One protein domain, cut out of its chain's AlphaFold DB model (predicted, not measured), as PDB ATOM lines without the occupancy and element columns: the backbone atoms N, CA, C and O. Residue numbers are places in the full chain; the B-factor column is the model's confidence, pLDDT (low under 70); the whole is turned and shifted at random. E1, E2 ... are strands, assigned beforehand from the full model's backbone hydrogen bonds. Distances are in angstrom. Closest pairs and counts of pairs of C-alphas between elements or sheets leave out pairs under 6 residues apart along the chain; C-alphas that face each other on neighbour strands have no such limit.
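Overview. This is residues 31 to 229 of the 229 residues of a protein of Vibrio maritimus (UniProt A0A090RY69). The model is a sandwich of two strongly twisted five-stranded sheets face to face, with their strands nearly aligned and long loops at the ends of the strands. Parts of the long links 40 to 52, 115 to 134 and 197 to 218 lie beyond the second sheet, on the side away from the first. The printed part has 199 residues with ten named strands, E1 to E10 along the chain, and no named helix; the class is all strand, with 82 residues in named elements, under half. The sheets run E8 E7 E6 E1 E10 and E5 E4 E3 E2 E9, both antiparallel throughout. The whole is compact, with a radius of gyration of the C-alphas of 16.9 A and spans of 44 by 41 by 27 A.

Arrangement. E1, residues 31 to 39, has E10, residues 219 to 228, as an antiparallel neighbour, with N 32 and O 226 2.9 A apart. Its other neighbour is E6, residues 135 to 143, with N 33 and O 138 2.9 A apart. E6, E7, residues 146 to 153, and E8, residues 161 to 168, form a meander, each strand the antiparallel neighbour of the one before; N 148 and O 141 are 2.7 A apart, and N 149 and O 165 2.8 A. In the other sheet E2, residues 53 to 60, E3, residues 67 to 72, E4, residues 79 to 87, and E5, residues 108 to 114, form a second meander. There N 69 and O 57 are 2.8 A apart, N 70 and O 83 2.8 A, and N 109 and O 86 2.8 A. E9, residues 189 to 196, is an edge strand and the neighbour of E2, with N 58 and O 191 2.8 A apart. The facing parts of the sheets are 9.4 A centre to centre, and the strands of the two stand at 8 degrees. Between E9 and E10 the closest C-alphas, of Ala 194 and Ala 220, are 6.1 A apart.

Along the chain. E1 begins at C-alpha 31, (39.606, 8.370, 2.450), and bends by 59 degrees at residue 34. E4 is 25.6 A long from first to last C-alpha, E6 26.2 A and E8 24.0 A. E10, 25.0 A long, bends by 68 degrees at residue 223 and ends at C-alpha 228, (40.342, 2.400, 5.054).

Size, cuts and confidence. The C-alphas farthest apart, of Glu 100 and Asp 158, are 51.3 A from each other. The links E1 to E2, E4 to E5, E5 to E6, E8 to E9 and E9 to E10 are long. The printed part has no cut, and no printed residue is under 70 in pLDDT.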
ATOM      1  N   LEU A  31      38.881   8.098   3.690       98.81
ATOM      2  CA  LEU A  31      39.606   8.370   2.450       98.81
ATOM      3  C   LEU A  31      40.666   9.454   2.681       98.81
ATOM      4  O   LEU A  31      40.326  10.616   2.917       98.81
ATOM      5  N   LYS A  32      41.943   9.097   2.517       98.75
ATOM      6  CA  LYS A  32      43.081  10.027   2.548       98.75
ATOM      7  C   LYS A  32      43.617  10.275   1.152       98.75
ATOM      8  O   LYS A  32      43.796   9.339   0.373       98.75
ATOM      9  N   ALA A  33      43.950  11.526   0.864       98.81
ATOM     10  CA  ALA A  33      44.675  11.882  -0.341       98.81
ATOM     11  C   ALA A  33      45.738  12.945  -0.071       98.81
ATOM     12  O   ALA A  33      45.479  13.924   0.625       98.81
ATOM     13  N   THR A  34      46.896  12.781  -0.704       98.88
ATOM     14  CA  THR A  34      47.929  13.816  -0.832       98.88
ATOM     15  C   THR A  34      48.109  14.089  -2.314       98.88
ATOM     16  O   THR A  34      48.360  13.159  -3.082       98.88
ATOM     17  N   LEU A  35      47.936  15.339  -2.738       98.88
ATOM     18  CA  LEU A  35      47.848  15.699  -4.149       98.88
ATOM     19  C   LEU A  35      48.330  17.127  -4.433       98.88
ATOM     20  O   LEU A  35      48.455  17.946  -3.526       98.88
ATOM     21  N   SER A  36      48.517  17.428  -5.715       98.88
ATOM     22  CA  SER A  36      48.565  18.785  -6.264       98.88
ATOM     23  C   SER A  36      47.449  18.980  -7.292       98.88
ATOM     24  O   SER A  36      46.985  18.026  -7.923       98.88
ATOM     25  N   ILE A  37      47.021  20.231  -7.483       98.81
ATOM     26  CA  ILE A  37      46.226  20.616  -8.658       98.81
ATOM     27  C   ILE A  37      47.162  21.257  -9.659       98.81
ATOM     28  O   ILE A  37      47.766  22.278  -9.358       98.81
ATOM     29  N   ASP A  38      47.267  20.685 -10.847       98.62
ATOM     30  CA  ASP A  38      48.253  21.119 -11.837       98.62
ATOM     31  C   ASP A  38      47.632  22.082 -12.852       98.62
ATOM     32  O   ASP A  38      48.309  22.965 -13.368       98.62
ATOM     33  N   GLN A  39      46.325  21.944 -13.108       98.25
ATOM     34  CA  GLN A  39      45.583  22.814 -14.014       98.25
ATOM     35  C   GLN A  39      44.101  22.893 -13.633       98.25
ATOM     36  O   GLN A  39      43.478  21.896 -13.255       98.25
ATOM     37  N   VAL A  40      43.511  24.070 -13.843       98.00
ATOM     38  CA  VAL A  40      42.061  24.246 -14.008       98.00
ATOM     39  C   VAL A  40      41.763  24.986 -15.310       98.00
ATOM     40  O   VAL A  40      42.622  25.696 -15.828       98.00
ATOM     41  N   SER A  41      40.537  24.845 -15.827       97.19
ATOM     42  CA  SER A  41      40.116  25.554 -17.041       97.19
ATOM     43  C   SER A  41      40.291  27.057 -16.859       97.19
ATOM     44  O   SER A  41      39.919  27.578 -15.809       97.19
ATOM     45  N   VAL A  42      40.791  27.755 -17.880       97.06
ATOM     46  CA  VAL A  42      41.019  29.213 -17.836       97.06
ATOM     47  C   VAL A  42      39.937  30.022 -18.562       97.06
ATOM     48  O   VAL A  42      39.955  31.251 -18.525       97.06
ATOM     49  N   SER A  43      38.957  29.358 -19.183       96.88
ATOM     50  CA  SER A  43      37.727  29.979 -19.693       96.88
ATOM     51  C   SER A  43      36.509  29.680 -18.816       96.88
ATOM     52  O   SER A  43      36.443  28.659 -18.125       96.88
ATOM     53  N   GLY A  44      35.517  30.575 -18.858       96.75
ATOM     54  CA  GLY A  44      34.240  30.402 -18.173       96.75
ATOM     55  C   GLY A  44      33.660  31.687 -17.593       96.75
ATOM     56  O   GLY A  44      34.228  32.774 -17.657       96.75
ATOM     57  N   ASN A  45      32.469  31.558 -17.018       97.06
ATOM     58  CA  ASN A  45      31.727  32.649 -16.413       97.06
ATOM     59  C   ASN A  45      32.141  32.844 -14.948       97.06
ATOM     60  O   ASN A  45      31.763  32.060 -14.078       97.06
ATOM     61  N   TYR A  46      32.815  33.956 -14.649       96.88
ATOM     62  CA  TYR A  46      33.252  34.333 -13.297       96.88
ATOM     63  C   TYR A  46      32.153  34.336 -12.230       96.88
ATOM     64  O   TYR A  46      32.448  34.134 -11.051       96.88
ATOM     65  N   LYS A  47      30.881  34.518 -12.612       95.94
ATOM     66  CA  LYS A  47      29.740  34.485 -11.682       95.94
ATOM     67  C   LYS A  47      29.365  33.070 -11.230       95.94
ATOM     68  O   LYS A  47      28.507  32.922 -10.360       95.94
ATOM     69  N   LYS A  48      29.944  32.031 -11.831       95.56
ATOM     70  CA  LYS A  48      29.553  30.633 -11.643       95.56
ATOM     71  C   LYS A  48      30.716  29.875 -11.028       95.56
ATOM     72  O   LYS A  48      31.766  29.738 -11.640       95.56
ATOM     73  N   ASN A  49      30.511  29.347  -9.824       93.88
ATOM     74  CA  ASN A  49      31.572  28.668  -9.074       93.88
ATOM     75  C   ASN A  49      32.066  27.372  -9.748       93.88
ATOM     76  O   ASN A  49      33.129  26.888  -9.389       93.88
ATOM     77  N   GLY A  50      31.320  26.823 -10.714       93.75
ATOM     78  CA  GLY A  50      31.787  25.696 -11.523       93.75
ATOM     79  C   GLY A  50      32.794  26.082 -12.614       93.75
ATOM     80  O   GLY A  50      33.454  25.209 -13.162       93.75
ATOM     81  N   ALA A  51      32.928  27.368 -12.953       96.88
ATOM     82  CA  ALA A  51      33.999  27.828 -13.830       96.88
ATOM     83  C   ALA A  51      35.318  27.925 -13.052       96.88
ATOM     84  O   ALA A  51      35.325  28.333 -11.884       96.88
ATOM     85  N   PHE A  52      36.418  27.601 -13.734       97.62
ATOM     86  CA  PHE A  52      37.784  27.647 -13.197       97.62
ATOM     87  C   PHE A  52      38.020  26.748 -11.973       97.62
ATOM     88  O   PHE A  52      38.852  27.049 -11.117       97.62
ATOM     89  N   GLY A  53      37.248  25.665 -11.847       97.06
ATOM     90  CA  GLY A  53      37.303  24.785 -10.688       97.06
ATOM     91  C   GLY A  53      37.195  23.305 -11.024       97.06
ATOM     92  O   GLY A  53      36.691  22.907 -12.077       97.06
ATOM     93  N   VAL A  54      37.664  22.498 -10.083       98.62
ATOM     94  CA  VAL A  54      37.704  21.040 -10.143       98.62
ATOM     95  C   VAL A  54      37.278  20.471  -8.792       98.62
ATOM     96  O   VAL A  54      37.679  20.966  -7.740       98.62
ATOM     97  N   VAL A  55      36.432  19.444  -8.821       98.81
ATOM     98  CA  VAL A  55      36.101  18.646  -7.636       98.81
ATOM     99  C   VAL A  55      37.106  17.502  -7.537       98.81
ATOM    100  O   VAL A  55      37.281  16.771  -8.514       98.81
ATOM    101  N   ILE A  56      37.750  17.356  -6.378       98.88
ATOM    102  CA  ILE A  56      38.908  16.459  -6.194       98.88
ATOM    103  C   ILE A  56      38.631  15.254  -5.294       98.88
ATOM    104  O   ILE A  56      39.258  14.208  -5.439       98.88
ATOM    105  N   GLY A  57      37.632  15.379  -4.424       98.81
ATOM    106  CA  GLY A  57      37.177  14.335  -3.514       98.81
ATOM    107  C   GLY A  57      35.694  14.513  -3.216       98.81
ATOM    108  O   GLY A  57      35.199  15.644  -3.197       98.81
ATOM    109  N   GLN A  58      34.961  13.413  -3.058       98.75
ATOM    110  CA  GLN A  58      33.526  13.425  -2.775       98.75
ATOM    111  C   GLN A  58      33.131  12.246  -1.889       98.75
ATOM    112  O   GLN A  58      33.730  11.174  -1.973       98.75
ATOM    113  N   ILE A  59      32.045  12.437  -1.149       98.75
ATOM    114  CA  ILE A  59      31.130  11.356  -0.786       98.75
ATOM    115  C   ILE A  59      29.881  11.573  -1.631       98.75
ATOM    116  O   ILE A  59      29.374  12.694  -1.706       98.75
ATOM    117  N   HIS A  60      29.400  10.522  -2.282       98.38
ATOM    118  CA  HIS A  60      28.146  10.551  -3.023       98.38
ATOM    119  C   HIS A  60      27.179   9.555  -2.379       98.38
ATOM    120  O   HIS A  60      27.550   8.403  -2.166       98.38
ATOM    121  N   GLY A  61      25.971  10.016  -2.045       96.88
ATOM    122  CA  GLY A  61      24.879   9.178  -1.550       96.88
ATOM    123  C   GLY A  61      24.124   8.487  -2.689       96.88
ATOM    124  O   GLY A  61      24.583   8.465  -3.831       96.88
ATOM    125  N   SER A  62      22.905   8.009  -2.451       94.94
ATOM    126  CA  SER A  62      22.074   7.459  -3.531       94.94
ATOM    127  C   SER A  62      21.669   8.501  -4.581       94.94
ATOM    128  O   SER A  62      21.392   8.150  -5.732       94.94
ATOM    129  N   LYS A  63      21.610   9.788  -4.207       94.06
ATOM    130  CA  LYS A  63      21.184  10.884  -5.104       94.06
ATOM    131  C   LYS A  63      22.000  12.163  -5.014       94.06
ATOM    132  O   LYS A  63      22.182  12.814  -6.038       94.06
ATOM    133  N   ASN A  64      22.387  12.545  -3.803       97.44
ATOM    134  CA  ASN A  64      22.979  13.842  -3.487       97.44
ATOM    135  C   ASN A  64      24.369  13.639  -2.886       97.44
ATOM    136  O   ASN A  64      24.717  12.525  -2.491       97.44
ATOM    137  N   GLU A  65      25.175  14.696  -2.833       98.19
ATOM    138  CA  GLU A  65      26.538  14.598  -2.304       98.19
ATOM    139  C   GLU A  65      26.670  15.221  -0.904       98.19
ATOM    140  O   GLU A  65      26.716  16.455  -0.800       98.19
ATOM    141  N   PRO A  66      26.836  14.404   0.162       98.12
ATOM    142  CA  PRO A  66      27.208  14.899   1.489       98.12
ATOM    143  C   PRO A  66      28.493  15.729   1.474       98.12
ATOM    144  O   PRO A  66      28.677  16.610   2.311       98.12
ATOM    145  N   LEU A  67      29.388  15.452   0.520       98.88
ATOM    146  CA  LEU A  67      30.657  16.147   0.397       98.88
ATOM    147  C   LEU A  67      31.081  16.309  -1.059       98.88
ATOM    148  O   LEU A  67      31.193  15.335  -1.802       98.88
ATOM    149  N   LYS A  68      31.459  17.536  -1.423       98.81
ATOM    150  CA  LYS A  68      32.317  17.822  -2.582       98.81
ATOM    151  C   LYS A  68      33.467  18.726  -2.154       98.81
ATOM    152  O   LYS A  68      33.220  19.852  -1.741       98.81
ATOM    153  N   ILE A  69      34.707  18.271  -2.296       98.88
ATOM    154  CA  ILE A  69      35.915  19.080  -2.083       98.88
ATOM    155  C   ILE A  69      36.276  19.743  -3.411       98.88
ATOM    156  O   ILE A  69      36.507  19.056  -4.406       98.88
ATOM    157  N   VAL A  70      36.306  21.074  -3.437       98.75
ATOM    158  CA  VAL A  70      36.461  21.890  -4.644       98.75
ATOM    159  C   VAL A  70      37.706  22.757  -4.538       98.75
ATOM    160  O   VAL A  70      37.832  23.562  -3.617       98.75
ATOM    161  N   TYR A  71      38.578  22.660  -5.537       98.75
ATOM    162  CA  TYR A  71      39.612  23.657  -5.792       98.75
ATOM    163  C   TYR A  71      39.160  24.583  -6.922       98.75
ATOM    164  O   TYR A  71      38.657  24.117  -7.947       98.75
ATOM    165  N   ARG A  72      39.336  25.896  -6.761       98.19
ATOM    166  CA  ARG A  72      38.996  26.893  -7.785       98.19
ATOM    167  C   ARG A  72      40.023  28.013  -7.819       98.19
ATOM    168  O   ARG A  72      40.270  28.644  -6.798       98.19
ATOM    169  N   LYS A  73      40.545  28.329  -9.001       98.31
ATOM    170  CA  LYS A  73      41.533  29.394  -9.200       98.31
ATOM    171  C   LYS A  73      41.122  30.265 -10.377       98.31
ATOM    172  O   LYS A  73      40.908  29.739 -11.463       98.31
ATOM    173  N   LEU A  74      41.004  31.579 -10.177       98.44
ATOM    174  CA  LEU A  74      40.720  32.481 -11.294       98.44
ATOM    175  C   LEU A  74      41.952  32.603 -12.217       98.44
ATOM    176  O   LEU A  74      43.083  32.462 -11.736       98.44
ATOM    177  N   PRO A  75      41.764  32.836 -13.530       97.62
ATOM    178  CA  PRO A  75      42.871  32.913 -14.486       97.62
ATOM    179  C   PRO A  75      43.948  33.937 -14.107       97.62
ATOM    180  O   PRO A  75      45.131  33.678 -14.305       97.62
ATOM    181  N   GLU A  76      43.543  35.069 -13.531       97.69
ATOM    182  CA  GLU A  76      44.407  36.188 -13.148       97.69
ATOM    183  C   GLU A  76      45.083  36.040 -11.776       97.69
ATOM    184  O   GLU A  76      45.940  36.850 -11.434       97.69
ATOM    185  N   HIS A  77      44.691  35.048 -10.972       98.62
ATOM    186  CA  HIS A  77      45.237  34.845  -9.625       98.62
ATOM    187  C   HIS A  77      46.485  33.975  -9.653       98.62
ATOM    188  O   HIS A  77      46.632  33.123 -10.526       98.62
ATOM    189  N   GLU A  78      47.367  34.136  -8.677       98.62
ATOM    190  CA  GLU A  78      48.453  33.194  -8.419       98.62
ATOM    191  C   GLU A  78      47.958  32.031  -7.547       98.62
ATOM    192  O   GLU A  78      48.260  30.867  -7.833       98.62
ATOM    193  N   TYR A  79      47.117  32.321  -6.549       98.75
ATOM    194  CA  TYR A  79      46.591  31.340  -5.606       98.75
ATOM    195  C   TYR A  79      45.160  30.910  -5.953       98.75
ATOM    196  O   TYR A  79      44.302  31.699  -6.349       98.75
ATOM    197  N   GLY A  80      44.877  29.621  -5.784       98.56
ATOM    198  CA  GLY A  80      43.524  29.077  -5.827       98.56
ATOM    199  C   GLY A  80      42.927  28.915  -4.438       98.56
ATOM    200  O   GLY A  80      43.626  28.845  -3.433       98.56
ATOM    201  N   SER A  81      41.605  28.833  -4.379       98.75
ATOM    202  CA  SER A  81      40.863  28.574  -3.149       98.75
ATOM    203  C   SER A  81      40.461  27.109  -3.049       98.75
ATOM    204  O   SER A  81      39.979  26.527  -4.023       98.75
ATOM    205  N   LEU A  82      40.608  26.543  -1.854       98.88
ATOM    206  CA  LEU A  82      40.082  25.238  -1.479       98.88
ATOM    207  C   LEU A  82      38.840  25.442  -0.612       98.88
ATOM    208  O   LEU A  82      38.868  26.187   0.369       98.88
ATOM    209  N   ALA A  83      37.754  24.776  -0.972       98.81
ATOM    210  CA  ALA A  83      36.492  24.806  -0.251       98.81
ATOM    211  C   ALA A  83      35.859  23.416  -0.260       98.81
ATOM    212  O   ALA A  83      36.198  22.575  -1.094       98.81
ATOM    213  N   TRP A  84      34.899  23.180   0.624       98.81
ATOM    214  CA  TRP A  84      34.046  22.000   0.547       98.81
ATOM    215  C   TRP A  84      32.571  22.388   0.565       98.81
ATOM    216  O   TRP A  84      32.186  23.438   1.085       98.81
ATOM    217  N   ASN A  85      31.751  21.542  -0.053       98.56
ATOM    218  CA  ASN A  85      30.316  21.732  -0.150       98.56
ATOM    219  C   ASN A  85      29.584  20.563   0.510       98.56
ATOM    220  O   ASN A  85      29.897  19.413   0.201       98.56
ATOM    221  N   TYR A  86      28.566  20.877   1.305       98.75
ATOM    222  CA  TYR A  86      27.519  19.947   1.725       98.75
ATOM    223  C   TYR A  86      26.271  20.199   0.873       98.75
ATOM    224  O   TYR A  86      25.744  21.317   0.880       98.75
ATOM    225  N   GLU A  87      25.809  19.216   0.095       98.56
ATOM    226  CA  GLU A  87      24.520  19.337  -0.595       98.56
ATOM    227  C   GLU A  87      23.391  18.943   0.363       98.56
ATOM    228  O   GLU A  87      23.401  17.848   0.919       98.56
ATOM    229  N   LEU A  88      22.406  19.827   0.541       98.44
ATOM    230  CA  LEU A  88      21.204  19.507   1.319       98.44
ATOM    231  C   LEU A  88      20.482  18.299   0.704       98.44
ATOM    232  O   LEU A  88      20.340  18.238  -0.521       98.44
ATOM    233  N   ASN A  89      19.953  17.399   1.534       98.12
ATOM    234  CA  ASN A  89      19.295  16.170   1.101       98.12
ATOM    235  C   ASN A  89      17.781  16.183   1.371       98.12
ATOM    236  O   ASN A  89      17.316  15.615   2.359       98.12
ATOM    237  N   PRO A  90      16.973  16.840   0.522       97.44
ATOM    238  CA  PRO A  90      15.538  16.886   0.733       97.44
ATOM    239  C   PRO A  90      14.823  15.599   0.328       97.44
ATOM    240  O   PRO A  90      15.337  14.763  -0.420       97.44
ATOM    241  N   THR A  91      13.571  15.472   0.763       96.12
ATOM    242  CA  THR A  91      12.673  14.402   0.320       96.12
ATOM    243  C   THR A  91      12.529  14.380  -1.206       96.12
ATOM    244  O   THR A  91      12.785  15.363  -1.907       96.12
ATOM    245  N   LYS A  92      12.130  13.228  -1.758       93.94
ATOM    246  CA  LYS A  92      12.087  12.977  -3.212       93.94
ATOM    247  C   LYS A  92      11.280  14.027  -3.990       93.94
ATOM    248  O   LYS A  92      11.676  14.389  -5.096       93.94
ATOM    249  N   ASP A  93      10.166  14.480  -3.434       94.88
ATOM    250  CA  ASP A  93       9.265  15.489  -3.997       94.88
ATOM    251  C   ASP A  93       9.877  16.901  -4.007       94.88
ATOM    252  O   ASP A  93       9.600  17.688  -4.911       94.88
ATOM    253  N   LEU A  94      10.797  17.190  -3.083       95.94
ATOM    254  CA  LEU A  94      11.444  18.494  -2.946       95.94
ATOM    255  C   LEU A  94      12.801  18.608  -3.665       95.94
ATOM    256  O   LEU A  94      13.372  19.696  -3.739       95.94
ATOM    257  N   GLN A  95      13.295  17.531  -4.284       93.62
ATOM    258  CA  GLN A  95      14.594  17.495  -4.984       93.62
ATOM    259  C   GLN A  95      14.748  18.581  -6.070       93.62
ATOM    260  O   GLN A  95      15.839  19.110  -6.288       93.62
ATOM    261  N   ASN A  96      13.650  18.940  -6.747       95.31
ATOM    262  CA  ASN A  96      13.616  19.981  -7.782       95.31
ATOM    263  C   ASN A  96      12.776  21.207  -7.398       95.31
ATOM    264  O   ASN A  96      12.619  22.116  -8.220       95.31
ATOM    265  N   ALA A  97      12.246  21.234  -6.174       95.94
ATOM    266  CA  ALA A  97      11.417  22.325  -5.699       95.94
ATOM    267  C   ALA A  97      12.221  23.627  -5.588       95.94
ATOM    268  O   ALA A  97      13.454  23.642  -5.455       95.94
ATOM    269  N   LYS A  98      11.495  24.737  -5.673       96.56
ATOM    270  CA  LYS A  98      12.022  26.093  -5.566       96.56
ATOM    271  C   LYS A  98      11.215  26.867  -4.534       96.56
ATOM    272  O   LYS A  98      10.031  26.592  -4.371       96.56
ATOM    273  N   ASP A  99      11.858  27.823  -3.877       93.12
ATOM    274  CA  ASP A  99      11.162  28.812  -3.059       93.12
ATOM    275  C   ASP A  99      10.384  29.819  -3.927       93.12
ATOM    276  O   ASP A  99      10.445  29.796  -5.162       93.12
ATOM    277  N   GLU A 100       9.655  30.721  -3.269       94.19
ATOM    278  CA  GLU A 100       8.883  31.801  -3.901       94.19
ATOM    279  C   GLU A 100       9.726  32.713  -4.812       94.19
ATOM    280  O   GLU A 100       9.217  33.270  -5.782       94.19
ATOM    281  N   ASN A 101      11.035  32.802  -4.559       93.69
ATOM    282  CA  ASN A 101      11.987  33.589  -5.342       93.69
ATOM    283  C   ASN A 101      12.615  32.774  -6.489       93.69
ATOM    284  O   ASN A 101      13.537  33.231  -7.170       93.69
ATOM    285  N   GLY A 102      12.140  31.546  -6.716       92.94
ATOM    286  CA  GLY A 102      12.602  30.660  -7.777       92.94
ATOM    287  C   GLY A 102      13.963  30.008  -7.513       92.94
ATOM    288  O   GLY A 102      14.535  29.399  -8.430       92.94
ATOM    289  N   LYS A 103      14.502  30.100  -6.292       92.00
ATOM    290  CA  LYS A 103      15.769  29.469  -5.906       92.00
ATOM    291  C   LYS A 103      15.520  28.020  -5.511       92.00
ATOM    292  O   LYS A 103      14.591  27.716  -4.774       92.00
ATOM    293  N   LYS A 104      16.360  27.105  -6.005       95.25
ATOM    294  CA  LYS A 104      16.253  25.680  -5.661       95.25
ATOM    295  C   LYS A 104      16.399  25.470  -4.153       95.25
ATOM    296  O   LYS A 104      17.318  26.029  -3.549       95.25
ATOM    297  N   LEU A 105      15.533  24.625  -3.595       95.88
ATOM    298  CA  LEU A 105      15.609  24.211  -2.194       95.88
ATOM    299  C   LEU A 105      16.831  23.311  -1.965       95.88
ATOM    300  O   LEU A 105      17.622  23.577  -1.064       95.88
ATOM    301  N   ARG A 106      17.056  22.332  -2.855       96.69
ATOM    302  CA  ARG A 106      18.303  21.553  -2.918       96.69
ATOM    303  C   ARG A 106      19.453  22.413  -3.442       96.69
ATOM    304  O   ARG A 106      19.404  22.901  -4.578       96.69
ATOM    305  N   LYS A 107      20.487  22.599  -2.627       95.94
ATOM    306  CA  LYS A 107      21.648  23.436  -2.948       95.94
ATOM    307  C   LYS A 107      22.869  23.011  -2.139       95.94
ATOM    308  O   LYS A 107      22.741  22.514  -1.029       95.94
ATOM    309  N   ASP A 108      24.038  23.318  -2.687       97.31
ATOM    310  CA  ASP A 108      25.307  23.261  -1.965       97.31
ATOM    311  C   ASP A 108      25.421  24.412  -0.956       97.31
ATOM    312  O   ASP A 108      25.366  25.591  -1.351       97.31
ATOM    313  N   ILE A 109      25.680  24.068   0.301       98.06
ATOM    314  CA  ILE A 109      26.214  24.957   1.335       98.06
ATOM    315  C   ILE A 109      27.736  24.865   1.284       98.06
ATOM    316  O   ILE A 109      28.277  23.767   1.217       98.06
ATOM    317  N   ARG A 110      28.425  26.006   1.218       98.00
ATOM    318  CA  ARG A 110      29.861  26.076   0.902       98.00
ATOM    319  C   ARG A 110      30.653  26.595   2.087       98.00
ATOM    320  O   ARG A 110      30.238  27.567   2.713       98.00
ATOM    321  N   HIS A 111      31.813  25.995   2.312       98.62
ATOM    322  CA  HIS A 111      32.700  26.287   3.427       98.62
ATOM    323  C   HIS A 111      34.113  26.543   2.912       98.62
ATOM    324  O   HIS A 111      34.682  25.715   2.198       98.62
ATOM    325  N   ASP A 112      34.667  27.701   3.258       98.75
ATOM    326  CA  ASP A 112      36.018  28.090   2.863       98.75
ATOM    327  C   ASP A 112      37.050  27.354   3.718       98.75
ATOM    328  O   ASP A 112      37.006  27.435   4.942       98.75
ATOM    329  N   VAL A 113      38.001  26.668   3.076       98.75
ATOM    330  CA  VAL A 113      39.155  26.068   3.758       98.75
ATOM    331  C   VAL A 113      40.347  27.004   3.633       98.75
ATOM    332  O   VAL A 113      40.788  27.552   4.633       98.75
ATOM    333  N   PHE A 114      40.838  27.252   2.424       98.69
ATOM    334  CA  PHE A 114      41.910  28.216   2.155       98.69
ATOM    335  C   PHE A 114      41.456  29.138   1.025       98.69
ATOM    336  O   PHE A 114      40.966  28.650   0.007       98.69
ATOM    337  N   GLY A 115      41.584  30.453   1.189       98.38
ATOM    338  CA  GLY A 115      41.006  31.424   0.261       98.38
ATOM    339  C   GLY A 115      39.486  31.573   0.400       98.38
ATOM    340  O   GLY A 115      38.945  31.512   1.503       98.38
ATOM    341  N   LYS A 116      38.782  31.826  -0.716       98.06
ATOM    342  CA  LYS A 116      37.327  32.077  -0.751       98.06
ATOM    343  C   LYS A 116      36.638  31.395  -1.936       98.06
ATOM    344  O   LYS A 116      36.998  31.586  -3.094       98.06
ATOM    345  N   HIS A 117      35.545  30.682  -1.692       96.31
ATOM    346  CA  HIS A 117      34.791  29.967  -2.726       96.31
ATOM    347  C   HIS A 117      34.045  30.901  -3.699       96.31
ATOM    348  O   HIS A 117      33.729  30.518  -4.832       96.31
ATOM    349  N   ASN A 118      33.713  32.124  -3.271       94.38
ATOM    350  CA  ASN A 118      32.837  33.053  -3.989       94.38
ATOM    351  C   ASN A 118      33.572  34.140  -4.792       94.38
ATOM    352  O   ASN A 118      32.940  35.125  -5.178       94.38
ATOM    353  N   LEU A 119      34.857  33.948  -5.113       96.56
ATOM    354  CA  LEU A 119      35.625  34.882  -5.942       96.56
ATOM    355  C   LEU A 119      34.937  35.153  -7.292       96.56
ATOM    356  O   LEU A 119      34.304  34.275  -7.901       96.56
ATOM    357  N   ARG A 120      35.034  36.400  -7.744       97.12
ATOM    358  CA  ARG A 120      34.486  36.949  -8.993       97.12
ATOM    359  C   ARG A 120      35.584  37.699  -9.741       97.12
ATOM    360  O   ARG A 120      36.631  37.975  -9.168       97.12
ATOM    361  N   GLN A 121      35.313  38.079 -10.985       97.19
ATOM    362  CA  GLN A 121      36.221  38.917 -11.765       97.19
ATOM    363  C   GLN A 121      36.598  40.177 -10.973       97.19
ATOM    364  O   GLN A 121      35.710  40.853 -10.447       97.19
ATOM    365  N   GLY A 122      37.898  40.458 -10.864       97.44
ATOM    366  CA  GLY A 122      38.421  41.598 -10.103       97.44
ATOM    367  C   GLY A 122      38.450  41.409  -8.581       97.44
ATOM    368  O   GLY A 122      38.763  42.352  -7.857       97.44
ATOM    369  N   SER A 123      38.130  40.214  -8.069       98.00
ATOM    370  CA  SER A 123      38.404  39.891  -6.663       98.00
ATOM    371  C   SER A 123      39.908  39.861  -6.413       98.00
ATOM    372  O   SER A 123      40.676  39.503  -7.304       98.00
ATOM    373  N   GLN A 124      40.320  40.198  -5.193       98.31
ATOM    374  CA  GLN A 124      41.719  40.089  -4.784       98.31
ATOM    375  C   GLN A 124      42.179  38.627  -4.775       98.31
ATOM    376  O   GLN A 124      41.387  37.730  -4.473       98.31
ATOM    377  N   ASP A 125      43.452  38.420  -5.102       98.44
ATOM    378  CA  ASP A 125      44.105  37.112  -5.086       98.44
ATOM    379  C   ASP A 125      44.179  36.565  -3.642       98.44
ATOM    380  O   ASP A 125      44.725  37.254  -2.765       98.44
ATOM    381  N   PRO A 126      43.603  35.383  -3.344       98.12
ATOM    382  CA  PRO A 126      43.552  34.832  -1.990       98.12
ATOM    383  C   PRO A 126      44.932  34.350  -1.515       98.12
ATOM    384  O   PRO A 126      45.289  33.190  -1.695       98.12
ATOM    385  N   GLN A 127      45.692  35.218  -0.847       98.19
ATOM    386  CA  GLN A 127      47.079  34.942  -0.428       98.19
ATOM    387  C   GLN A 127      47.244  33.740   0.524       98.19
ATOM    388  O   GLN A 127      48.325  33.165   0.623       98.19
ATOM    389  N   ASP A 128      46.188  33.342   1.238       97.75
ATOM    390  CA  ASP A 128      46.174  32.145   2.085       97.75
ATOM    391  C   ASP A 128      45.846  30.851   1.310       97.75
ATOM    392  O   ASP A 128      45.987  29.756   1.861       97.75
ATOM    393  N   GLY A 129      45.459  30.966   0.035       98.50
ATOM    394  CA  GLY A 129      45.110  29.884  -0.885       98.50
ATOM    395  C   GLY A 129      46.276  28.977  -1.293       98.50
ATOM    396  O   GLY A 129      47.383  29.088  -0.778       98.50
ATOM    397  N   ILE A 130      46.031  28.061  -2.229       98.75
ATOM    398  CA  ILE A 130      46.969  27.014  -2.676       98.75
ATOM    399  C   ILE A 130      47.308  27.243  -4.154       98.75
ATOM    400  O   ILE A 130      46.400  27.384  -4.982       98.75
ATOM    401  N   LYS A 131      48.592  27.295  -4.517       98.75
ATOM    402  CA  LYS A 131      49.024  27.475  -5.916       98.75
ATOM    403  C   LYS A 131      48.803  26.207  -6.744       98.75
ATOM    404  O   LYS A 131      48.691  25.108  -6.207       98.75
ATOM    405  N   LEU A 132      48.781  26.351  -8.070       98.75
ATOM    406  CA  LEU A 132      48.900  25.176  -8.939       98.75
ATOM    407  C   LEU A 132      50.271  24.511  -8.719       98.75
ATOM    408  O   LEU A 132      51.271  25.209  -8.559       98.75
ATOM    409  N   GLY A 133      50.308  23.181  -8.679       98.69
ATOM    410  CA  GLY A 133      51.495  22.375  -8.379       98.69
ATOM    411  C   GLY A 133      51.894  22.323  -6.896       98.69
ATOM    412  O   GLY A 133      52.788  21.562  -6.539       98.69
ATOM    413  N   GLU A 134      51.246  23.093  -6.015       98.56
ATOM    414  CA  GLU A 134      51.491  23.030  -4.570       98.56
ATOM    415  C   GLU A 134      50.849  21.768  -3.974       98.56
ATOM    416  O   GLU A 134      49.685  21.464  -4.247       98.56
ATOM    417  N   ILE A 135      51.615  21.031  -3.161       98.69
ATOM    418  CA  ILE A 135      51.156  19.796  -2.516       98.69
ATOM    419  C   ILE A 135      50.362  20.128  -1.252       98.69
ATOM    420  O   ILE A 135      50.814  20.869  -0.376       98.69
ATOM    421  N   PHE A 136      49.195  19.512  -1.129       98.88
ATOM    422  CA  PHE A 136      48.356  19.533   0.063       98.88
ATOM    423  C   PHE A 136      47.705  18.163   0.256       98.88
ATOM    424  O   PHE A 136      47.769  17.295  -0.619       98.88
ATOM    425  N   SER A 137      47.072  17.952   1.403       98.88
ATOM    426  CA  SER A 137      46.338  16.723   1.679       98.88
ATOM    427  C   SER A 137      44.945  16.988   2.233       98.88
ATOM    428  O   SER A 137      44.647  18.059   2.774       98.88
ATOM    429  N   TYR A 138      44.074  15.998   2.066       98.88
ATOM    430  CA  TYR A 138      42.795  15.928   2.753       98.88
ATOM    431  C   TYR A 138      42.569  14.524   3.328       98.88
ATOM    432  O   TYR A 138      42.987  13.527   2.738       98.88
ATOM    433  N   SER A 139      41.871  14.452   4.461       98.81
ATOM    434  CA  SER A 139      41.244  13.233   4.977       98.81
ATOM    435  C   SER A 139      39.742  13.456   5.115       98.81
ATOM    436  O   SER A 139      39.306  14.508   5.590       98.81
ATOM    437  N   VAL A 140      38.967  12.468   4.675       98.88
ATOM    438  CA  VAL A 140      37.522  12.378   4.874       98.88
ATOM    439  C   VAL A 140      37.260  11.109   5.669       98.88
ATOM    440  O   VAL A 140      37.250  10.027   5.088       98.88
ATOM    441  N   ASN A 141      37.066  11.243   6.979       98.88
ATOM    442  CA  ASN A 141      36.797  10.133   7.888       98.88
ATOM    443  C   ASN A 141      35.333  10.167   8.339       98.88
ATOM    444  O   ASN A 141      34.905  11.139   8.952       98.88
ATOM    445  N   VAL A 142      34.566   9.124   8.041       98.81
ATOM    446  CA  VAL A 142      33.212   8.938   8.570       98.81
ATOM    447  C   VAL A 142      33.289   7.936   9.714       98.81
ATOM    448  O   VAL A 142      33.474   6.743   9.476       98.81
ATOM    449  N   GLU A 143      33.122   8.427  10.939       98.56
ATOM    450  CA  GLU A 143      33.152   7.637  12.168       98.56
ATOM    451  C   GLU A 143      31.843   7.835  12.941       98.56
ATOM    452  O   GLU A 143      31.416   8.955  13.232       98.56
ATOM    453  N   GLY A 144      31.157   6.733  13.253       98.44
ATOM    454  CA  GLY A 144      29.807   6.812  13.804       98.44
ATOM    455  C   GLY A 144      28.843   7.467  12.807       98.44
ATOM    456  O   GLY A 144      28.660   6.967  11.696       98.44
ATOM    457  N   ASP A 145      28.240   8.584  13.216       98.69
ATOM    458  CA  ASP A 145      27.368   9.424  12.380       98.69
ATOM    459  C   ASP A 145      28.072  10.696  11.871       98.69
ATOM    460  O   ASP A 145      27.467  11.502  11.159       98.69
ATOM    461  N   ILE A 146      29.342  10.895  12.241       98.81
ATOM    462  CA  ILE A 146      30.064  12.143  12.017       98.81
ATOM    463  C   ILE A 146      31.041  11.990  10.853       98.81
ATOM    464  O   ILE A 146      31.840  11.059  10.796       98.81
ATOM    465  N   MET A 147      30.992  12.939   9.924       98.81
ATOM    466  CA  MET A 147      32.014  13.142   8.909       98.81
ATOM    467  C   MET A 147      33.034  14.162   9.416       98.81
ATOM    468  O   MET A 147      32.736  15.354   9.512       98.81
ATOM    469  N   HIS A 148      34.241  13.684   9.686       98.88
ATOM    470  CA  HIS A 148      35.416  14.464  10.037       98.88
ATOM    471  C   HIS A 148      36.213  14.790   8.773       98.88
ATOM    472  O   HIS A 148      36.731  13.908   8.082       98.88
ATOM    473  N   LEU A 149      36.328  16.076   8.467       98.94
ATOM    474  CA  LEU A 149      37.154  16.581   7.380       98.94
ATOM    475  C   LEU A 149      38.426  17.173   7.959       98.94
ATOM    476  O   LEU A 149      38.365  18.028   8.837       98.94
ATOM    477  N   THR A 150      39.570  16.782   7.415       98.94
ATOM    478  CA  THR A 150      40.863  17.399   7.722       98.94
ATOM    479  C   THR A 150      41.513  17.846   6.427       98.94
ATOM    480  O   THR A 150      41.617  17.061   5.490       98.94
ATOM    481  N   PHE A 151      41.965  19.093   6.365       98.88
ATOM    482  CA  PHE A 151      42.707  19.639   5.233       98.88
ATOM    483  C   PHE A 151      44.043  20.175   5.719       98.88
ATOM    484  O   PHE A 151      44.065  20.987   6.645       98.88
ATOM    485  N   THR A 152      45.128  19.780   5.061       98.81
ATOM    486  CA  THR A 152      46.481  20.161   5.465       98.81
ATOM    487  C   THR A 152      47.242  20.768   4.294       98.81
ATOM    488  O   THR A 152      47.409  20.146   3.246       98.81
ATOM    489  N   LYS A 153      47.720  22.000   4.477       97.94
ATOM    490  CA  LYS A 153      48.609  22.710   3.550       97.94
ATOM    491  C   LYS A 153      50.062  22.521   3.990       97.94
ATOM    492  O   LYS A 153      50.330  22.578   5.187       97.94
ATOM    493  N   ASN A 154      50.981  22.342   3.036       96.50
ATOM    494  CA  ASN A 154      52.399  22.030   3.275       96.50
ATOM    495  C   ASN A 154      52.631  20.807   4.199       96.50
ATOM    496  O   ASN A 154      53.372  20.930   5.183       96.50
ATOM    497  N   PRO A 155      52.002  19.649   3.923       97.38
ATOM    498  CA  PRO A 155      52.089  18.482   4.798       97.38
ATOM    499  C   PRO A 155      53.540  18.014   4.989       97.38
ATOM    500  O   PRO A 155      54.306  17.940   4.026       97.38
ATOM    501  N   GLY A 156      53.910  17.687   6.228       94.12
ATOM    502  CA  GLY A 156      55.240  17.172   6.580       94.12
ATOM    503  C   GLY A 156      56.353  18.227   6.609       94.12
ATOM    504  O   GLY A 156      57.531  17.870   6.622       94.12
ATOM    505  N   THR A 157      56.002  19.515   6.612       96.06
ATOM    506  CA  THR A 157      56.954  20.634   6.704       96.06
ATOM    507  C   THR A 157      56.810  21.382   8.031       96.06
ATOM    508  O   THR A 157      55.833  21.216   8.756       96.06
ATOM    509  N   ASP A 158      57.753  22.272   8.339       95.88
ATOM    510  CA  ASP A 158      57.672  23.196   9.480       95.88
ATOM    511  C   ASP A 158      56.586  24.284   9.326       95.88
ATOM    512  O   ASP A 158      56.297  25.008  10.277       95.88
ATOM    513  N   LYS A 159      55.974  24.400   8.140       95.12
ATOM    514  CA  LYS A 159      54.922  25.377   7.798       95.12
ATOM    515  C   LYS A 159      53.566  24.717   7.555       95.12
ATOM    516  O   LYS A 159      52.748  25.247   6.795       95.12
ATOM    517  N   GLU A 160      53.356  23.548   8.150       97.62
ATOM    518  CA  GLU A 160      52.100  22.817   8.062       97.62
ATOM    519  C   GLU A 160      50.945  23.638   8.656       97.62
ATOM    520  O   GLU A 160      51.058  24.222   9.737       97.62
ATOM    521  N   ILE A 161      49.825  23.706   7.934       98.25
ATOM    522  CA  ILE A 161      48.599  24.355   8.408       98.25
ATOM    523  C   ILE A 161      47.438  23.393   8.216       98.25
ATOM    524  O   ILE A 161      47.115  23.035   7.081       98.25
ATOM    525  N   THR A 162      46.765  23.051   9.311       98.38
ATOM    526  CA  THR A 162      45.617  22.142   9.312       98.38
ATOM    527  C   THR A 162      44.323  22.876   9.645       98.38
ATOM    528  O   THR A 162      44.281  23.717  10.545       98.38
ATOM    529  N   LYS A 163      43.244  22.545   8.928       98.81
ATOM    530  CA  LYS A 163      41.872  22.956   9.251       98.81
ATOM    531  C   LYS A 163      40.964  21.738   9.306       98.81
ATOM    532  O   LYS A 163      41.028  20.892   8.415       98.81
ATOM    533  N   THR A 164      40.108  21.687  10.321       98.75
ATOM    534  CA  THR A 164      39.186  20.576  10.554       98.75
ATOM    535  C   THR A 164      37.732  21.035  10.584       98.75
ATOM    536  O   THR A 164      37.440  22.187  10.910       98.75
ATOM    537  N   TYR A 165      36.828  20.132  10.209       98.81
ATOM    538  CA  TYR A 165      35.382  20.342  10.236       98.81
ATOM    539  C   TYR A 165      34.691  19.038  10.609       98.81
ATOM    540  O   TYR A 165      35.035  18.000  10.051       98.81
ATOM    541  N   ASP A 166      33.673  19.127  11.459       98.56
ATOM    542  CA  ASP A 166      32.838  17.990  11.834       98.56
ATOM    543  C   ASP A 166      31.400  18.246  11.389       98.56
ATOM    544  O   ASP A 166      30.850  19.333  11.600       98.56
ATOM    545  N   ILE A 167      30.803  17.250  10.736       98.31
ATOM    546  CA  ILE A 167      29.437  17.312  10.227       98.31
ATOM    547  C   ILE A 167      28.693  16.069  10.697       98.31
ATOM    548  O   ILE A 167      29.061  14.955  10.334       98.31
ATOM    549  N   ASP A 168      27.620  16.258  11.462       98.56
ATOM    550  CA  ASP A 168      26.666  15.188  11.752       98.56
ATOM    551  C   ASP A 168      25.845  14.898  10.489       98.56
ATOM    552  O   ASP A 168      25.004  15.701  10.075       98.56
ATOM    553  N   LEU A 169      26.119  13.758   9.853       98.50
ATOM    554  CA  LEU A 169      25.442  13.355   8.625       98.50
ATOM    555  C   LEU A 169      24.002  12.915   8.879       98.50
ATOM    556  O   LEU A 169      23.212  12.890   7.942       98.50
ATOM    557  N   LYS A 170      23.623  12.570  10.110       98.19
ATOM    558  CA  LYS A 170      22.273  12.114  10.445       98.19
ATOM    559  C   LYS A 170      21.323  13.276  10.711       98.19
ATOM    560  O   LYS A 170      20.160  13.189  10.327       98.19
ATOM    561  N   ALA A 171      21.799  14.323  11.386       97.12
ATOM    562  CA  ALA A 171      20.949  15.352  11.988       97.12
ATOM    563  C   ALA A 171      19.989  16.049  11.007       97.12
ATOM    564  O   ALA A 171      18.886  16.435  11.400       97.12
ATOM    565  N   GLY A 172      20.401  16.218   9.747       96.31
ATOM    566  CA  GLY A 172      19.680  17.061   8.798       96.31
ATOM    567  C   GLY A 172      19.589  18.507   9.287       96.31
ATOM    568  O   GLY A 172      20.387  18.954  10.113       96.31
ATOM    569  N   ASN A 173      18.621  19.260   8.757       97.75
ATOM    570  CA  ASN A 173      18.417  20.678   9.060       97.75
ATOM    571  C   ASN A 173      19.721  21.508   9.022       97.75
ATOM    572  O   ASN A 173      19.922  22.428   9.825       97.75
ATOM    573  N   TYR A 174      20.644  21.162   8.118       97.94
ATOM    574  CA  TYR A 174      21.991  21.714   8.140       97.94
ATOM    575  C   TYR A 174      21.963  23.241   7.997       97.94
ATOM    576  O   TYR A 174      21.417  23.790   7.036       97.94
ATOM    577  N   GLN A 175      22.530  23.933   8.989       96.62
ATOM    578  CA  GLN A 175      22.493  25.396   9.121       96.62
ATOM    579  C   GLN A 175      21.078  26.009   9.041       96.62
ATOM    580  O   GLN A 175      20.894  27.099   8.496       96.62
ATOM    581  N   GLY A 176      20.072  25.323   9.591       96.81
ATOM    582  CA  GLY A 176      18.686  25.803   9.644       96.81
ATOM    583  C   GLY A 176      17.905  25.602   8.344       96.81
ATOM    584  O   GLY A 176      16.864  26.225   8.138       96.81
ATOM    585  N   HIS A 177      18.409  24.779   7.425       97.00
ATOM    586  CA  HIS A 177      17.673  24.404   6.227       97.00
ATOM    587  C   HIS A 177      16.764  23.201   6.482       97.00
ATOM    588  O   HIS A 177      17.147  22.075   6.193       97.00
ATOM    589  N   GLU A 178      15.530  23.457   6.920       96.44
ATOM    590  CA  GLU A 178      14.534  22.436   7.308       96.44
ATOM    591  C   GLU A 178      14.249  21.371   6.238       96.44
ATOM    592  O   GLU A 178      13.852  20.251   6.547       96.44
ATOM    593  N   VAL A 179      14.459  21.709   4.964       96.62
ATOM    594  CA  VAL A 179      14.292  20.762   3.858       96.62
ATOM    595  C   VAL A 179      15.304  19.622   3.912       96.62
ATOM    596  O   VAL A 179      15.030  18.564   3.363       96.62
ATOM    597  N   ASP A 180      16.460  19.817   4.542       98.38
ATOM    598  CA  ASP A 180      17.517  18.819   4.643       98.38
ATOM    599  C   ASP A 180      17.154  17.710   5.630       98.38
ATOM    600  O   ASP A 180      16.947  17.964   6.813       98.38
ATOM    601  N   GLN A 181      17.107  16.473   5.141       98.00
ATOM    602  CA  GLN A 181      16.810  15.288   5.945       98.00
ATOM    603  C   GLN A 181      18.076  14.595   6.467       98.00
ATOM    604  O   GLN A 181      17.978  13.551   7.109       98.00
ATOM    605  N   GLY A 182      19.260  15.135   6.157       98.19
ATOM    606  CA  GLY A 182      20.517  14.438   6.385       98.19
ATOM    607  C   GLY A 182      20.638  13.192   5.505       98.19
ATOM    608  O   GLY A 182      19.894  12.982   4.546       98.19
ATOM    609  N   TYR A 183      21.599  12.346   5.835       98.50
ATOM    610  CA  TYR A 183      22.013  11.164   5.086       98.50
ATOM    611  C   TYR A 183      21.917   9.873   5.912       98.50
ATOM    612  O   TYR A 183      22.420   8.835   5.498       98.50
ATOM    613  N   GLY A 184      21.231   9.894   7.062       97.81
ATOM    614  CA  GLY A 184      21.166   8.738   7.967       97.81
ATOM    615  C   GLY A 184      20.425   7.505   7.442       97.81
ATOM    616  O   GLY A 184      20.598   6.420   7.982       97.81
ATOM    617  N   ASN A 185      19.641   7.651   6.373       96.62
ATOM    618  CA  ASN A 185      18.981   6.542   5.672       96.62
ATOM    619  C   ASN A 185      19.565   6.312   4.267       96.62
ATOM    620  O   ASN A 185      18.918   5.685   3.429       96.62
ATOM    621  N   ASP A 186      20.719   6.915   3.971       97.50
ATOM    622  CA  ASP A 186      21.345   6.852   2.659       97.50
ATOM    623  C   ASP A 186      22.567   5.933   2.683       97.50
ATOM    624  O   ASP A 186      23.257   5.802   3.694       97.50
ATOM    625  N   TRP A 187      22.842   5.327   1.534       97.38
ATOM    626  CA  TRP A 187      24.075   4.593   1.286       97.38
ATOM    627  C   TRP A 187      25.025   5.451   0.478       97.38
ATOM    628  O   TRP A 187      24.603   6.286  -0.321       97.38
ATOM    629  N   MET A 188      26.314   5.267   0.716       98.31
ATOM    630  CA  MET A 188      27.340   6.191   0.273       98.31
ATOM    631  C   MET A 188      28.571   5.466  -0.255       98.31
ATOM    632  O   MET A 188      28.864   4.323   0.097       98.31
ATOM    633  N   TYR A 189      29.321   6.176  -1.087       98.19
ATOM    634  CA  TYR A 189      30.625   5.749  -1.571       98.19
ATOM    635  C   TYR A 189      31.540   6.954  -1.791       98.19
ATOM    636  O   TYR A 189      31.102   8.069  -2.102       98.19
ATOM    637  N   PHE A 190      32.838   6.719  -1.632       98.56
ATOM    638  CA  PHE A 190      33.869   7.717  -1.871       98.56
ATOM    639  C   PHE A 190      34.170   7.869  -3.365       98.56
ATOM    640  O   PHE A 190      34.098   6.915  -4.142       98.56
ATOM    641  N   LYS A 191      34.557   9.078  -3.777       98.56
ATOM    642  CA  LYS A 191      35.111   9.354  -5.111       98.56
ATOM    643  C   LYS A 191      36.341  10.243  -4.968       98.56
ATOM    644  O   LYS A 191      36.317  11.194  -4.191       98.56
ATOM    645  N   ALA A 192      37.360   9.999  -5.782       98.56
ATOM    646  CA  ALA A 192      38.545  10.846  -5.903       98.56
ATOM    647  C   ALA A 192      38.945  10.984  -7.375       98.56
ATOM    648  O   ALA A 192      38.652  10.102  -8.184       98.56
ATOM    649  N   GLY A 193      39.577  12.098  -7.735       98.50
ATOM    650  CA  GLY A 193      40.070  12.336  -9.093       98.50
ATOM    651  C   GLY A 193      39.934  13.793  -9.513       98.50
ATOM    652  O   GLY A 193      40.038  14.688  -8.689       98.50
ATOM    653  N   ALA A 194      39.693  14.044 -10.800       98.31
ATOM    654  CA  ALA A 194      39.526  15.393 -11.340       98.31
ATOM    655  C   ALA A 194      38.151  15.546 -12.008       98.31
ATOM    656  O   ALA A 194      37.992  15.376 -13.218       98.31
ATOM    657  N   TYR A 195      37.124  15.867 -11.219       98.19
ATOM    658  CA  TYR A 195      35.779  16.099 -11.741       98.19
ATOM    659  C   TYR A 195      35.599  17.565 -12.170       98.19
ATOM    660  O   TYR A 195      35.303  18.455 -11.365       98.19
ATOM    661  N   ASN A 196      35.771  17.806 -13.473       94.81
ATOM    662  CA  ASN A 196      35.671  19.128 -14.092       94.81
ATOM    663  C   ASN A 196      34.254  19.723 -13.978       94.81
ATOM    664  O   ASN A 196      33.293  19.178 -14.521       94.81
ATOM    665  N   GLN A 197      34.132  20.881 -13.322       91.25
ATOM    666  CA  GLN A 197      32.856  21.596 -13.157       91.25
ATOM    667  C   GLN A 197      32.554  22.570 -14.317       91.25
ATOM    668  O   GLN A 197      31.468  23.168 -14.406       91.25
ATOM    669  N   CYS A 198      33.511  22.737 -15.229       91.38
ATOM    670  CA  CYS A 198      33.487  23.725 -16.294       91.38
ATOM    671  C   CYS A 198      32.739  23.189 -17.524       91.38
ATOM    672  O   CYS A 198      33.335  22.651 -18.451       91.38
ATOM    673  N   ASN A 199      31.412  23.319 -17.548       93.12
ATOM    674  CA  ASN A 199      30.575  22.933 -18.692       93.12
ATOM    675  C   ASN A 199      30.280  24.118 -19.636       93.12
ATOM    676  O   ASN A 199      30.357  25.277 -19.230       93.12
ATOM    677  N   THR A 200      29.868  23.827 -20.872       94.75
ATOM    678  CA  THR A 200      29.626  24.827 -21.933       94.75
ATOM    679  C   THR A 200      28.263  25.528 -21.861       94.75
ATOM    680  O   THR A 200      28.019  26.497 -22.585       94.75
ATOM    681  N   LYS A 201      27.344  25.092 -20.982       95.69
ATOM    682  CA  LYS A 201      25.997  25.684 -20.895       95.69
ATOM    683  C   LYS A 201      26.098  27.135 -20.426       95.69
ATOM    684  O   LYS A 201      26.537  27.395 -19.307       95.69
ATOM    685  N   LYS A 202      25.613  28.082 -21.236       91.56
ATOM    686  CA  LYS A 202      25.688  29.533 -20.954       91.56
ATOM    687  C   LYS A 202      24.952  29.965 -19.676       91.56
ATOM    688  O   LYS A 202      25.341  30.943 -19.047       91.56
ATOM    689  N   SER A 203      23.925  29.223 -19.255       91.19
ATOM    690  CA  SER A 203      23.216  29.442 -17.982       91.19
ATOM    691  C   SER A 203      23.972  28.916 -16.746       91.19
ATOM    692  O   SER A 203      23.617  29.245 -15.607       91.19
ATOM    693  N   SER A 204      25.026  28.125 -16.960       94.00
ATOM    694  CA  SER A 204      25.923  27.543 -15.957       94.00
ATOM    695  C   SER A 204      27.343  28.090 -16.172       94.00
ATOM    696  O   SER A 204      27.477  29.267 -16.501       94.00
ATOM    697  N   SER A 205      28.390  27.287 -15.968       95.69
ATOM    698  CA  SER A 205      29.802  27.687 -16.058       95.69
ATOM    699  C   SER A 205      30.179  28.340 -17.395       95.69
ATOM    700  O   SER A 205      31.051  29.199 -17.401       95.69
ATOM    701  N   GLY A 206      29.507  28.007 -18.503       96.12
ATOM    702  CA  GLY A 206      29.658  28.693 -19.791       96.12
ATOM    703  C   GLY A 206      31.071  28.671 -20.379       96.12
ATOM    704  O   GLY A 206      31.437  29.623 -21.065       96.12
ATOM    705  N   CYS A 207      31.847  27.627 -20.087       95.31
ATOM    706  CA  CYS A 207      33.234  27.477 -20.527       95.31
ATOM    707  C   CYS A 207      33.323  27.243 -22.036       95.31
ATOM    708  O   CYS A 207      32.358  26.790 -22.654       95.31
ATOM    709  N   GLU A 208      34.467  27.577 -22.628       95.38
ATOM    710  CA  GLU A 208      34.626  27.619 -24.086       95.38
ATOM    711  C   GLU A 208      35.140  26.303 -24.677       95.38
ATOM    712  O   GLU A 208      34.833  26.014 -25.829       95.38
ATOM    713  N   TRP A 209      35.843  25.483 -23.884       90.56
ATOM    714  CA  TRP A 209      36.374  24.172 -24.297       90.56
ATOM    715  C   TRP A 209      37.304  24.267 -25.512       90.56
ATOM    716  O   TRP A 209      37.208  23.499 -26.465       90.56
ATOM    717  N   ARG A 210      38.243  25.212 -25.464       95.00
ATOM    718  CA  ARG A 210      39.170  25.503 -26.572       95.00
ATOM    719  C   ARG A 210      40.303  24.480 -26.738       95.00
ATOM    720  O   ARG A 210      41.134  24.638 -27.623       95.00
ATOM    721  N   GLY A 211      40.340  23.443 -25.901       93.62
ATOM    722  CA  GLY A 211      41.368  22.402 -25.910       93.62
ATOM    723  C   GLY A 211      42.491  22.635 -24.896       93.62
ATOM    724  O   GLY A 211      42.544  23.659 -24.210       93.62
ATOM    725  N   MET A 212      43.386  21.648 -24.789       94.94
ATOM    726  CA  MET A 212      44.461  21.634 -23.787       94.94
ATOM    727  C   MET A 212      45.486  22.752 -23.999       94.94
ATOM    728  O   MET A 212      45.892  23.385 -23.031       94.94
ATOM    729  N   GLU A 213      45.843  23.048 -25.253       96.25
ATOM    730  CA  GLU A 213      46.777  24.132 -25.604       96.25
ATOM    731  C   GLU A 213      46.276  25.507 -25.143       96.25
ATOM    732  O   GLU A 213      47.060  26.366 -24.751       96.25
ATOM    733  N   ALA A 214      44.954  25.701 -25.127       96.38
ATOM    734  CA  ALA A 214      44.309  26.918 -24.646       96.38
ATOM    735  C   ALA A 214      44.082  26.934 -23.119       96.38
ATOM    736  O   ALA A 214      43.494  27.885 -22.601       96.38
ATOM    737  N   GLY A 215      44.506  25.886 -22.402       96.19
ATOM    738  CA  GLY A 215      44.377  25.761 -20.949       96.19
ATOM    739  C   GLY A 215      42.990  25.337 -20.452       96.19
ATOM    740  O   GLY A 215      42.738  25.403 -19.250       96.19
ATOM    741  N   ASP A 216      42.084  24.894 -21.329       96.44
ATOM    742  CA  ASP A 216      40.702  24.537 -20.972       96.44
ATOM    743  C   ASP A 216      40.576  23.046 -20.607       96.44
ATOM    744  O   ASP A 216      39.873  22.270 -21.256       96.44
ATOM    745  N   TYR A 217      41.271  22.638 -19.548       96.81
ATOM    746  CA  TYR A 217      41.203  21.295 -18.970       96.81
ATOM    747  C   TYR A 217      41.437  21.357 -17.459       96.81
ATOM    748  O   TYR A 217      41.727  22.415 -16.908       96.81
ATOM    749  N   VAL A 218      41.266  20.233 -16.771       98.06
ATOM    750  CA  VAL A 218      41.629  20.100 -15.356       98.06
ATOM    751  C   VAL A 218      42.628  18.965 -15.216       98.06
ATOM    752  O   VAL A 218      42.518  17.964 -15.926       98.06
ATOM    753  N   GLN A 219      43.579  19.113 -14.303       98.62
ATOM    754  CA  GLN A 219      44.555  18.080 -13.985       98.62
ATOM    755  C   GLN A 219      44.887  18.133 -12.496       98.62
ATOM    756  O   GLN A 219      45.056  19.213 -11.929       98.62
ATOM    757  N   ALA A 220      44.974  16.959 -11.880       98.69
ATOM    758  CA  ALA A 220      45.426  16.778 -10.512       98.69
ATOM    759  C   ALA A 220      46.346  15.556 -10.453       98.69
ATOM    760  O   ALA A 220      46.058  14.544 -11.100       98.69
ATOM    761  N   SER A 221      47.407  15.646  -9.659       98.81
ATOM    762  CA  SER A 221      48.363  14.563  -9.435       98.81
ATOM    763  C   SER A 221      48.222  14.057  -8.006       98.81
ATOM    764  O   SER A 221      48.480  14.796  -7.061       98.81
ATOM    765  N   PHE A 222      47.790  12.805  -7.840       98.75
ATOM    766  CA  PHE A 222      47.653  12.157  -6.533       98.75
ATOM    767  C   PHE A 222      48.933  11.378  -6.214       98.75
ATOM    768  O   PHE A 222      49.291  10.442  -6.925       98.75
ATOM    769  N   TYR A 223      49.603  11.761  -5.131       98.38
ATOM    770  CA  TYR A 223      50.812  11.119  -4.607       98.38
ATOM    771  C   TYR A 223      50.493  10.062  -3.544       98.38
ATOM    772  O   TYR A 223      51.273   9.140  -3.325       98.38
ATOM    773  N   GLN A 224      49.330  10.187  -2.907       98.38
ATOM    774  CA  GLN A 224      48.735   9.186  -2.028       98.38
ATOM    775  C   GLN A 224      47.228   9.171  -2.271       98.38
ATOM    776  O   GLN A 224      46.612  10.234  -2.387       98.38
ATOM    777  N   LEU A 225      46.647   7.975  -2.317       98.50
ATOM    778  CA  LEU A 225      45.208   7.762  -2.281       98.50
ATOM    779  C   LEU A 225      44.935   6.449  -1.547       98.50
ATOM    780  O   LEU A 225      45.290   5.380  -2.036       98.50
ATOM    781  N   GLU A 226      44.342   6.545  -0.365       98.50
ATOM    782  CA  GLU A 226      44.169   5.423   0.555       98.50
ATOM    783  C   GLU A 226      42.739   5.407   1.082       98.50
ATOM    784  O   GLU A 226      42.211   6.447   1.473       98.50
ATOM    785  N   LEU A 227      42.122   4.227   1.070       97.94
ATOM    786  CA  LEU A 227      40.784   3.984   1.588       97.94
ATOM    787  C   LEU A 227      40.873   2.929   2.692       97.94
ATOM    788  O   LEU A 227      41.323   1.815   2.427       97.94
ATOM    789  N   ASN A 228      40.413   3.280   3.891       96.50
ATOM    790  CA  ASN A 228      40.342   2.400   5.054       96.50
ATOM    791  C   ASN A 228      38.871   2.205   5.446       96.50
ATOM    792  O   ASN A 228      38.193   3.185   5.751       96.50
ATOM    793  N   GLN A 229      38.374   0.966   5.401       88.94
ATOM    794  CA  GLN A 229      36.986   0.589   5.703       88.94
ATOM    795  C   GLN A 229      36.923  -0.754   6.422       88.94
ATOM    796  O   GLN A 229      37.812  -1.596   6.152       88.94
TER     797      GLN A 229